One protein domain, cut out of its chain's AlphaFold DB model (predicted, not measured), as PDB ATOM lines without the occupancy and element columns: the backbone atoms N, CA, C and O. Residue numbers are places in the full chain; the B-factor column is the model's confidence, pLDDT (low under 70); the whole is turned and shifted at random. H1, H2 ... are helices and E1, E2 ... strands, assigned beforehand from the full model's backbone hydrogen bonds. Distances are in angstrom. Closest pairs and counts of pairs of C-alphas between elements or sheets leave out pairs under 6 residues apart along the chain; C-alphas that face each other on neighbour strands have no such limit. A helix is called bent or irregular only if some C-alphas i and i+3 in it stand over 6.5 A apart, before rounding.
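This is residues 5 to 86 of the 134 residues of the protein "PepSY-associated TM region" of Bradyrhizobium sp. Rc2d (UniProt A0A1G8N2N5). A small twisted antiparallel sheet of four strands, E1 to E4, has the helix H1 packed over one face, while a second helix, H2, sits off beyond the sheet at one end of the longest axis, clear of both H1 and the sheet. The printed part has 82 residues, with two named helices and four named strands in the order H1, E1, E2, E3, E4, H2. The sheet's order is E1, E2, E3, E4, all antiparallel, and the class is mixed, helices and strands. The whole is compact, with a radius of gyration of the C-alphas of 13.1 A, yet elongated in outline, spanning 38 by 24 by 21 A.

H1 holds residues 5 to 14, 14.1 A from first to last C-alpha, and begins with C-alpha 5 at (-37.151, 23.865, 0.393). E1 is residues 19 to 24, 15.0 A, and E2 is residues 33 to 38, 16.6 A, beginning with C-alpha 33 at (-40.216, 15.190, 7.884). E3 is residues 51 to 54, 9.9 A, and E4 is residues 61 to 64, 7.1 A. H2 holds residues 72 to 84, 18.1 A, ending with C-alpha 84 at (-63.961, 1.370, 1.356); it is neither bent nor irregular, but only just: C-alphas 78 and 81 are 6.4 A apart.

The four strands form a meander, each strand the antiparallel neighbour of the one before, with E1 and E4 as edge strands. In the hairpin of E1 and E2, at 151 degrees between directions, N 21 and O 36 are within hydrogen-bond range at 2.8 A. In the hairpin of E2 and E3, at 153 degrees, N 35 and O 52 are 2.9 A apart. In the hairpin of E3 and E4, at 167 degrees, N 53 and O 63 are 2.8 A apart. From edge to edge the strands' lines turn by 62 degrees. H1 is on the sheet, giving two layers, a helix on one face of a sheet; its closest C-alphas to E2 are those of Ala 11 and Val 35, 7.1 A. H2 is not on the sheet, and it is apart from H1. Every O i to N i+4 pair is within hydrogen-bond range in H1, and 7 of 9 in H2.

The two C-alphas farthest apart, those of Trp 57 and Gly 86, are 39.2 A from each other. The printed part has no cut. The link E2 to E3, residues 39 to 50, is long, and the link H1 to E1 is tight. The mean pLDDT of the printed part is 88.8, and no printed residue is under 70.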
ATOM      1  N   ASP A   5     -37.455  23.856   1.829       92.69
ATOM      2  CA  ASP A   5     -37.151  23.865   0.393       92.69
ATOM      3  C   ASP A   5     -36.097  22.807   0.019       92.69
ATOM      4  O   ASP A   5     -36.210  22.147  -1.017       92.69
ATOM      5  N   ALA A   6     -35.087  22.601   0.871       94.19
ATOM      6  CA  ALA A   6     -34.084  21.560   0.681       94.19
ATOM      7  C   ALA A   6     -34.723  20.173   0.806       94.19
ATOM      8  O   ALA A   6     -34.532  19.326  -0.067       94.19
ATOM      9  N   ILE A   7     -35.558  19.968   1.830       94.50
ATOM     10  CA  ILE A   7     -36.330  18.731   2.010       94.50
ATOM     11  C   ILE A   7     -37.265  18.482   0.823       94.50
ATOM     12  O   ILE A   7     -37.364  17.350   0.356       94.50
ATOM     13  N   ALA A   8     -37.915  19.522   0.296       92.94
ATOM     14  CA  ALA A   8     -38.786  19.404  -0.865       92.94
ATOM     15  C   ALA A   8     -38.031  18.956  -2.121       92.94
ATOM     16  O   ALA A   8     -38.483  18.042  -2.809       92.94
ATOM     17  N   ARG A   9     -36.856  19.539  -2.387       93.88
ATOM     18  CA  ARG A   9     -35.996  19.124  -3.507       93.88
ATOM     19  C   ARG A   9     -35.518  17.683  -3.359       93.88
ATOM     20  O   ARG A   9     -35.591  16.926  -4.322       93.88
ATOM     21  N   ILE A  10     -35.088  17.292  -2.159       94.88
ATOM     22  CA  ILE A  10     -34.660  15.917  -1.868       94.88
ATOM     23  C   ILE A  10     -35.827  14.941  -2.066       94.88
ATOM     24  O   ILE A  10     -35.671  13.925  -2.739       94.88
ATOM     25  N   ALA A  11     -37.013  15.265  -1.545       93.62
ATOM     26  CA  ALA A  11     -38.204  14.437  -1.700       93.62
ATOM     27  C   ALA A  11     -38.619  14.281  -3.170       93.62
ATOM     28  O   ALA A  11     -38.950  13.177  -3.600       93.62
ATOM     29  N   GLN A  12     -38.568  15.368  -3.947       92.56
ATOM     30  CA  GLN A  12     -38.898  15.344  -5.370       92.56
ATOM     31  C   GLN A  12     -37.877  14.542  -6.184       92.56
ATOM     32  O   GLN A  12     -38.269  13.807  -7.086       92.56
ATOM     33  N   ALA A  13     -36.587  14.648  -5.850       92.94
ATOM     34  CA  ALA A  13     -35.531  13.853  -6.472       92.94
ATOM     35  C   ALA A  13     -35.660  12.358  -6.129       92.94
ATOM     36  O   ALA A  13     -35.431  11.510  -6.988       92.94
ATOM     37  N   ALA A  14     -36.078  12.029  -4.902       90.69
ATOM     38  CA  ALA A  14     -36.311  10.649  -4.472       90.69
ATOM     39  C   ALA A  14     -37.543  10.007  -5.137       90.69
ATOM     40  O   ALA A  14     -37.600   8.785  -5.281       90.69
ATOM     41  N   LYS A  15     -38.544  10.812  -5.521       89.94
ATOM     42  CA  LYS A  15     -39.780  10.370  -6.186       89.94
ATOM     43  C   LYS A  15     -40.062  11.245  -7.418       89.94
ATOM     44  O   LYS A  15     -40.957  12.094  -7.380       89.94
ATOM     45  N   PRO A  16     -39.299  11.063  -8.511       88.31
ATOM     46  CA  PRO A  16     -39.482  11.856  -9.718       88.31
ATOM     47  C   PRO A  16     -40.846  11.562 -10.349       88.31
ATOM     48  O   PRO A  16     -41.310  10.423 -10.338       88.31
ATOM     49  N   GLY A  17     -41.494  12.592 -10.894       84.31
ATOM     50  CA  GLY A  17     -42.772  12.440 -11.599       84.31
ATOM     51  C   GLY A  17     -43.982  12.155 -10.706       84.31
ATOM     52  O   GLY A  17     -45.013  11.753 -11.220       84.31
ATOM     53  N   VAL A  18     -43.880  12.343  -9.385       85.06
ATOM     54  CA  VAL A  18     -45.047  12.296  -8.493       85.06
ATOM     55  C   VAL A  18     -45.200  13.636  -7.791       85.06
ATOM     56  O   VAL A  18     -44.256  14.131  -7.170       85.06
ATOM     57  N   ALA A  19     -46.394  14.224  -7.878       87.81
ATOM     58  CA  ALA A  19     -46.680  15.505  -7.254       87.81
ATOM     59  C   ALA A  19     -46.668  15.392  -5.724       87.81
ATOM     60  O   ALA A  19     -47.311  14.517  -5.131       87.81
ATOM     61  N   ILE A  20     -45.979  16.322  -5.062       89.69
ATOM     62  CA  ILE A  20     -46.023  16.416  -3.605       89.69
ATOM     63  C   ILE A  20     -47.347  17.055  -3.188       89.69
ATOM     64  O   ILE A  20     -47.697  18.150  -3.617       89.69
ATOM     65  N   ALA A  21     -48.089  16.349  -2.343       89.31
ATOM     66  CA  ALA A  21     -49.415  16.751  -1.898       89.31
ATOM     67  C   ALA A  21     -49.387  17.516  -0.577       89.31
ATOM     68  O   ALA A  21     -50.195  18.414  -0.349       89.31
ATOM     69  N   MET A  22     -48.498  17.111   0.332       88.94
ATOM     70  CA  MET A  22     -48.462  17.658   1.681       88.94
ATOM     71  C   MET A  22     -47.080  17.496   2.301       88.94
ATOM     72  O   MET A  22     -46.494  16.410   2.267       88.94
ATOM     73  N   PHE A  23     -46.625  18.559   2.956       89.94
ATOM     74  CA  PHE A  23     -45.440  18.570   3.803       89.94
ATOM     75  C   PHE A  23     -45.849  18.667   5.264       89.94
ATOM     76  O   PHE A  23     -46.646  19.523   5.638       89.94
ATOM     77  N   ASN A  24     -45.297  17.786   6.092       92.50
ATOM     78  CA  ASN A  24     -45.462  17.836   7.537       92.50
ATOM     79  C   ASN A  24     -44.070  17.960   8.166       92.50
ATOM     80  O   ASN A  24     -43.256  17.046   7.975       92.50
ATOM     81  N   PRO A  25     -43.783  19.064   8.877       92.25
ATOM     82  CA  PRO A  25     -42.514  19.226   9.561       92.25
ATOM     83  C   PRO A  25     -42.377  18.233  10.728       92.25
ATOM     84  O   PRO A  25     -43.386  17.717  11.224       92.25
ATOM     85  N   PRO A  26     -41.140  17.974  11.181       90.56
ATOM     86  CA  PRO A  26     -40.878  17.255  12.416       90.56
ATOM     87  C   PRO A  26     -41.589  17.908  13.598       90.56
ATOM     88  O   PRO A  26     -41.697  19.131  13.687       90.56
ATOM     89  N   THR A  27     -42.045  17.078  14.525       89.50
ATOM     90  CA  THR A  27     -42.642  17.506  15.791       89.50
ATOM     91  C   THR A  27     -41.797  17.000  16.955       89.50
ATOM     92  O   THR A  27     -40.941  16.133  16.779       89.50
ATOM     93  N   ALA A  28     -42.070  17.482  18.171       83.81
ATOM     94  CA  ALA A  28     -41.369  17.029  19.378       83.81
ATOM     95  C   ALA A  28     -41.423  15.499  19.579       83.81
ATOM     96  O   ALA A  28     -40.499  14.913  20.129       83.81
ATOM     97  N   THR A  29     -42.486  14.842  19.106       85.31
ATOM     98  CA  THR A  29     -42.682  13.386  19.204       85.31
ATOM     99  C   THR A  29     -42.320  12.631  17.926       85.31
ATOM    100  O   THR A  29     -42.283  11.400  17.922       85.31
ATOM    101  N   ARG A  30     -42.063  13.339  16.820       80.81
ATOM    102  CA  ARG A  30     -41.730  12.753  15.520       80.81
ATOM    103  C   ARG A  30     -40.577  13.524  14.902       80.81
ATOM    104  O   ARG A  30     -40.775  14.515  14.206       80.81
ATOM    105  N   ASN A  31     -39.377  12.996  15.089       90.62
ATOM    106  CA  ASN A  31     -38.143  13.600  14.602       90.62
ATOM    107  C   ASN A  31     -37.885  13.337  13.102       90.62
ATOM    108  O   ASN A  31     -36.790  12.957  12.715       90.62
ATOM    109  N   THR A  32     -38.914  13.442  12.255       93.69
ATOM    110  CA  THR A  32     -38.824  13.208  10.803       93.69
ATOM    111  C   THR A  32     -39.763  14.129  10.040       93.69
ATOM    112  O   THR A  32     -40.881  14.407  10.480       93.69
ATOM    113  N   TRP A  33     -39.331  14.565   8.861       95.00
ATOM    114  CA  TRP A  33     -40.216  15.190   7.884       95.00
ATOM    115  C   TRP A  33     -41.089  14.121   7.252       95.00
ATOM    116  O   TRP A  33     -40.561  13.122   6.779       95.00
ATOM    117  N   ARG A  34     -42.405  14.333   7.182       95.38
ATOM    118  CA  ARG A  34     -43.297  13.455   6.413       95.38
ATOM    119  C   ARG A  34     -43.762  14.175   5.157       95.38
ATOM    120  O   ARG A  34     -44.505  15.155   5.232       95.38
ATOM    121  N   VAL A  35     -43.381  13.624   4.012       94.94
ATOM    122  CA  VAL A  35     -43.761  14.124   2.690       94.94
ATOM    123  C   VAL A  35     -44.721  13.133   2.057       94.94
ATOM    124  O   VAL A  35     -44.422  11.944   1.955       94.94
ATOM    125  N   GLN A  36     -45.906  13.608   1.692       93.69
ATOM    126  CA  GLN A  36     -46.961  12.787   1.107       93.69
ATOM    127  C   GLN A  36     -47.107  13.104  -0.371       93.69
ATOM    128  O   GLN A  36     -47.030  14.266  -0.768       93.69
ATOM    129  N   PHE A  37     -47.369  12.075  -1.166       91.25
ATOM    130  CA  PHE A  37     -47.414  12.186  -2.618       91.25
ATOM    131  C   PHE A  37     -48.824  11.936  -3.128       91.25
ATOM    132  O   PHE A  37     -49.541  11.091  -2.593       91.25
ATOM    133  N   ARG A  38     -49.229  12.657  -4.171       87.56
ATOM    134  CA  ARG A  38     -50.474  12.400  -4.891       87.56
ATOM    135  C   ARG A  38     -50.123  11.760  -6.233       87.56
ATOM    136  O   ARG A  38     -49.340  12.350  -6.970       87.56
ATOM    137  N   PRO A  39     -50.678  10.578  -6.549       78.62
ATOM    138  CA  PRO A  39     -50.479   9.974  -7.856       78.62
ATOM    139  C   PRO A  39     -51.046  10.869  -8.957       78.62
ATOM    140  O   PRO A  39     -52.093  11.503  -8.778       78.62
ATOM    141  N   ASP A  40     -50.380  10.873 -10.103       75.94
ATOM    142  CA  ASP A  40     -50.877  11.559 -11.288       75.94
ATOM    143  C   ASP A  40     -52.189  10.923 -11.760       75.94
ATOM    144  O   ASP A  40     -52.373   9.706 -11.698       75.94
ATOM    145  N   GLY A  41     -53.144  11.762 -12.168       74.31
ATOM    146  CA  GLY A  41     -54.478  11.311 -12.576       74.31
ATOM    147  C   GLY A  41     -55.340  10.720 -11.451       74.31
ATOM    148  O   GLY A  41     -56.412  10.190 -11.736       74.31
ATOM    149  N   ALA A  42     -54.912  10.800 -10.184       73.06
ATOM    150  CA  ALA A  42     -55.720  10.334  -9.061       73.06
ATOM    151  C   ALA A  42     -57.040  11.115  -8.947       73.06
ATOM    152  O   ALA A  42     -57.086  12.321  -9.203       73.06
ATOM    153  N   ASP A  43     -58.091  10.423  -8.495       74.12
ATOM    154  CA  ASP A  43     -59.379  11.029  -8.149       74.12
ATOM    155  C   ASP A  43     -59.159  12.259  -7.239       74.12
ATOM    156  O   ASP A  43     -58.409  12.150  -6.264       74.12
ATOM    157  N   PRO A  44     -59.801  13.414  -7.503       74.88
ATOM    158  CA  PRO A  44     -59.629  14.630  -6.702       74.88
ATOM    159  C   PRO A  44     -59.880  14.460  -5.195       74.88
ATOM    160  O   PRO A  44     -59.329  15.208  -4.388       74.88
ATOM    161  N   ALA A  45     -60.691  13.480  -4.787       74.75
ATOM    162  CA  ALA A  45     -60.907  13.178  -3.373       74.75
ATOM    163  C   ALA A  45     -59.715  12.463  -2.713       74.75
ATOM    164  O   ALA A  45     -59.605  12.446  -1.484       74.75
ATOM    165  N   VAL A  46     -58.813  11.872  -3.500       78.88
ATOM    166  CA  VAL A  46     -57.574  11.259  -3.015       78.88
ATOM    167  C   VAL A  46     -56.539  12.359  -2.817       78.88
ATOM    168  O   VAL A  46     -55.814  12.752  -3.730       78.88
ATOM    169  N   ARG A  47     -56.451  12.855  -1.580       77.56
ATOM    170  CA  ARG A  47     -55.504  13.920  -1.220       77.56
ATOM    171  C   ARG A  47     -54.044  13.484  -1.362       77.56
ATOM    172  O   ARG A  47     -53.236  14.249  -1.870       77.56
ATOM    173  N   ALA A  48     -53.712  12.269  -0.928       85.00
ATOM    174  CA  ALA A  48     -52.387  11.676  -1.082       85.00
ATOM    175  C   ALA A  48     -52.466  10.147  -1.001       85.00
ATOM    176  O   ALA A  48     -53.309   9.608  -0.283       85.00
ATOM    177  N   ARG A  49     -51.558   9.447  -1.684       85.81
ATOM    178  CA  ARG A  49     -51.386   7.994  -1.622       85.81
ATOM    179  C   ARG A  49     -49.903   7.672  -1.440       85.81
ATOM    180  O   ARG A  49     -49.107   7.749  -2.372       85.81
ATOM    181  N   GLY A  50     -49.562   7.271  -0.220       88.69
ATOM    182  CA  GLY A  50     -48.192   6.976   0.181       88.69
ATOM    183  C   GLY A  50     -47.420   8.202   0.672       88.69
ATOM    184  O   GLY A  50     -47.803   9.355   0.458       88.69
ATOM    185  N   ALA A  51     -46.337   7.933   1.394       93.12
ATOM    186  CA  ALA A  51     -45.493   8.952   2.000       93.12
ATOM    187  C   ALA A  51     -44.059   8.447   2.159       93.12
ATOM    188  O   ALA A  51     -43.842   7.242   2.285       93.12
ATOM    189  N   ILE A  52     -43.113   9.379   2.223       94.81
ATOM    190  CA  ILE A  52     -41.757   9.122   2.705       94.81
ATOM    191  C   ILE A  52     -41.502   9.923   3.979       94.81
ATOM    192  O   ILE A  52     -42.108  10.979   4.206       94.81
ATOM    193  N   TRP A  53     -40.595   9.410   4.800       95.69
ATOM    194  CA  TRP A  53     -40.092  10.072   5.990       95.69
ATOM    195  C   TRP A  53     -38.618  10.378   5.798       95.69
ATOM    196  O   TRP A  53     -37.850   9.484   5.449       95.69
ATOM    197  N   LEU A  54     -38.240  11.631   6.019       96.06
ATOM    198  CA  LEU A  54     -36.879  12.118   5.818       96.06
ATOM    199  C   LEU A  54     -36.281  12.545   7.158       96.06
ATOM    200  O   LEU A  54     -36.959  13.175   7.979       96.06
ATOM    201  N   ASP A  55     -35.011  12.216   7.361       95.06
ATOM    202  CA  ASP A  55     -34.240  12.685   8.504       95.06
ATOM    203  C   ASP A  55     -34.068  14.220   8.434       95.06
ATOM    204  O   ASP A  55     -33.669  14.745   7.390       95.06
ATOM    205  N   PRO A  56     -34.350  14.973   9.511       93.69
ATOM    206  CA  PRO A  56     -34.325  16.433   9.465       93.69
ATOM    207  C   PRO A  56     -32.939  17.066   9.321       93.69
ATOM    208  O   PRO A  56     -32.879  18.266   9.059       93.69
ATOM    209  N   TRP A  57     -31.836  16.341   9.514       93.75
ATOM    210  CA  TRP A  57     -30.480  16.908   9.438       93.75
ATOM    211  C   TRP A  57     -29.750  16.503   8.166       93.75
ATOM    212  O   TRP A  57     -29.145  17.353   7.523       93.75
ATOM    213  N   SER A  58     -29.825  15.228   7.804       94.19
ATOM    214  CA  SER A  58     -29.175  14.662   6.623       94.19
ATOM    215  C   SER A  58     -30.068  14.674   5.384       94.19
ATOM    216  O   SER A  58     -29.559  14.654   4.268       94.19
ATOM    217  N   GLY A  59     -31.393  14.692   5.558       93.25
ATOM    218  CA  GLY A  59     -32.345  14.512   4.462       93.25
ATOM    219  C   GLY A  59     -32.430  13.070   3.953       93.25
ATOM    220  O   GLY A  59     -33.071  12.830   2.935       93.25
ATOM    221  N   ALA A  60     -31.809  12.102   4.634       94.75
ATOM    222  CA  ALA A  60     -31.886  10.696   4.250       94.75
ATOM    223  C   ALA A  60     -33.328  10.171   4.350       94.75
ATOM    224  O   ALA A  60     -34.055  10.509   5.286       94.75
ATOM    225  N   VAL A  61     -33.745   9.321   3.408       95.00
ATOM    226  CA  VAL A  61     -35.039   8.628   3.486       95.00
ATOM    227  C   VAL A  61     -34.950   7.565   4.577       95.00
ATOM    228  O   VAL A  61     -34.283   6.550   4.411       95.00
ATOM    229  N   VAL A  62     -35.627   7.809   5.697       94.88
ATOM    230  CA  VAL A  62     -35.684   6.896   6.847       94.88
ATOM    231  C   VAL A  62     -36.765   5.840   6.645       94.88
ATOM    232  O   VAL A  62     -36.608   4.701   7.070       94.88
ATOM    233  N   HIS A  63     -37.876   6.211   6.003       93.31
ATOM    234  CA  HIS A  63     -38.970   5.280   5.734       93.31
ATOM    235  C   HIS A  63     -39.682   5.602   4.424       93.31
ATOM    236  O   HIS A  63     -39.877   6.772   4.090       93.31
ATOM    237  N   ASP A  64     -40.125   4.570   3.711       93.25
ATOM    238  CA  ASP A  64     -40.840   4.695   2.441       93.25
ATOM    239  C   ASP A  64     -42.103   3.820   2.448       93.25
ATOM    240  O   ASP A  64     -42.048   2.595   2.532       93.25
ATOM    241  N   ARG A  65     -43.272   4.465   2.381       91.12
ATOM    242  CA  ARG A  65     -44.590   3.822   2.226       91.12
ATOM    243  C   ARG A  65     -45.249   4.251   0.919       91.12
ATOM    244  O   ARG A  65     -46.462   4.454   0.863       91.12
ATOM    245  N   THR A  66     -44.467   4.466  -0.130       89.06
ATOM    246  CA  THR A  66     -45.005   4.660  -1.480       89.06
ATOM    247  C   THR A  66     -45.438   3.316  -2.086       89.06
ATOM    248  O   THR A  66     -44.902   2.272  -1.706       89.06
ATOM    249  N   PRO A  67     -46.407   3.291  -3.023       82.38
ATOM    250  CA  PRO A  67     -46.962   2.041  -3.562       82.38
ATOM    251  C   PRO A  67     -45.948   1.072  -4.190       82.38
ATOM    252  O   PRO A  67     -46.227  -0.124  -4.265       82.38
ATOM    253  N   LEU A  68     -44.801   1.584  -4.649       83.25
ATOM    254  CA  LEU A  68     -43.715   0.799  -5.246       83.25
ATOM    255  C   LEU A  68     -42.760   0.194  -4.208       83.25
ATOM    256  O   LEU A  68     -42.120  -0.808  -4.496       83.25
ATOM    257  N   ALA A  69     -42.658   0.792  -3.018       88.12
ATOM    258  CA  ALA A  69     -41.767   0.334  -1.950       88.12
ATOM    259  C   ALA A  69     -42.449  -0.648  -0.981       88.12
ATOM    260  O   ALA A  69     -41.781  -1.362  -0.240       88.12
ATOM    261  N   MET A  70     -43.786  -0.674  -0.962       87.56
ATOM    262  CA  MET A  70     -44.552  -1.546  -0.072       87.56
ATOM    263  C   MET A  70     -44.597  -2.992  -0.573       87.56
ATOM    264  O   MET A  70     -44.749  -3.250  -1.769       87.56
ATOM    265  N   SER A  71     -44.559  -3.941   0.368       90.25
ATOM    266  CA  SER A  71     -44.891  -5.340   0.089       90.25
ATOM    267  C   SER A  71     -46.333  -5.461  -0.421       90.25
ATOM    268  O   SER A  71     -47.166  -4.579  -0.199       90.25
ATOM    269  N   MET A  72     -46.665  -6.573  -1.080       88.75
ATOM    270  CA  MET A  72     -48.034  -6.789  -1.569       88.75
ATOM    271  C   MET A  72     -49.064  -6.797  -0.431       88.75
ATOM    272  O   MET A  72     -50.146  -6.237  -0.593       88.75
ATOM    273  N   GLY A  73     -48.714  -7.374   0.725       90.62
ATOM    274  CA  GLY A  73     -49.574  -7.388   1.911       90.62
ATOM    275  C   GLY A  73     -49.789  -5.992   2.495       90.62
ATOM    276  O   GLY A  73     -50.927  -5.583   2.712       90.62
ATOM    277  N   ASP A  74     -48.714  -5.216   2.660       87.69
ATOM    278  CA  ASP A  74     -48.807  -3.837   3.156       87.69
ATOM    279  C   ASP A  74     -49.607  -2.949   2.204       87.69
ATOM    280  O   ASP A  74     -50.410  -2.121   2.634       87.69
ATOM    281  N   ARG A  75     -49.423  -3.150   0.895       87.56
ATOM    282  CA  ARG A  75     -50.180  -2.434  -0.127       87.56
ATOM    283  C   ARG A  75     -51.658  -2.808  -0.083       87.56
ATOM    284  O   ARG A  75     -52.489  -1.912  -0.152       87.56
ATOM    285  N   TYR A  76     -51.989  -4.088   0.083       89.12
ATOM    286  CA  TYR A  76     -53.376  -4.526   0.248       89.12
ATOM    287  C   TYR A  76     -54.040  -3.837   1.444       89.12
ATOM    288  O   TYR A  76     -55.108  -3.251   1.288       89.12
ATOM    289  N   LEU A  77     -53.381  -3.832   2.606       90.00
ATOM    290  CA  LEU A  77     -53.890  -3.163   3.807       90.00
ATOM    291  C   LEU A  77     -54.055  -1.651   3.596       90.00
ATOM    292  O   LEU A  77     -55.077  -1.085   3.978       90.00
ATOM    293  N   ALA A  78     -53.091  -0.997   2.945       86.25
ATOM    294  CA  ALA A  78     -53.168   0.431   2.643       86.25
ATOM    295  C   ALA A  78     -54.297   0.776   1.650       86.25
ATOM    296  O   ALA A  78     -54.903   1.844   1.750       86.25
ATOM    297  N   GLU A  79     -54.596  -0.113   0.699       87.50
ATOM    298  CA  GLU A  79     -55.641   0.094  -0.308       87.50
ATOM    299  C   GLU A  79     -57.067  -0.103   0.229       87.50
ATOM    300  O   GLU A  79     -58.009   0.440  -0.352       87.50
ATOM    301  N   GLN A  80     -57.248  -0.779   1.371       90.44
ATOM    302  CA  GLN A  80     -58.569  -0.972   1.990       90.44
ATOM    303  C   GLN A  80     -59.309   0.346   2.222       90.44
ATOM    304  O   GLN A  80     -60.507   0.427   1.958       90.44
ATOM    305  N   LEU A  81     -58.599   1.396   2.648       87.25
ATOM    306  CA  LEU A  81     -59.183   2.725   2.845       87.25
ATOM    307  C   LEU A  81     -59.791   3.277   1.546       87.25
ATOM    308  O   LEU A  81     -60.877   3.858   1.548       87.25
ATOM    309  N   TRP A  82     -59.093   3.105   0.423       87.31
ATOM    310  CA  TRP A  82     -59.520   3.640  -0.869       87.31
ATOM    311  C   TRP A  82     -60.647   2.819  -1.487       87.31
ATOM    312  O   TRP A  82     -61.536   3.392  -2.115       87.31
ATOM    313  N   ILE A  83     -60.635   1.501  -1.281       88.31
ATOM    314  CA  ILE A  83     -61.726   0.608  -1.680       88.31
ATOM    315  C   ILE A  83     -62.983   0.921  -0.865       88.31
ATOM    316  O   ILE A  83     -64.051   1.095  -1.444       88.31
ATOM    317  N   HIS A  84     -62.848   1.064   0.456       89.75
ATOM    318  CA  HIS A  84     -63.961   1.370   1.356       89.75
ATOM    319  C   HIS A  84     -64.669   2.675   0.977       89.75
ATOM    320  O   HIS A  84     -65.893   2.733   0.932       89.75
ATOM    321  N   ASN A  85     -63.900   3.706   0.621       86.06
ATOM    322  CA  ASN A  85     -64.442   4.998   0.195       86.06
ATOM    323  C   ASN A  85     -64.906   5.017  -1.278       86.06
ATOM    324  O   ASN A  85     -65.293   6.070  -1.789       86.06
ATOM    325  N   GLY A  86     -64.788   3.899  -2.003       88.19
ATOM    326  CA  GLY A  86     -65.080   3.800  -3.436       88.19
ATOM    327  C   GLY A  86     -64.093   4.548  -4.342       88.19
ATOM    328  O   GLY A  86     -64.219   4.492  -5.562       88.19
TER     329      GLY A  86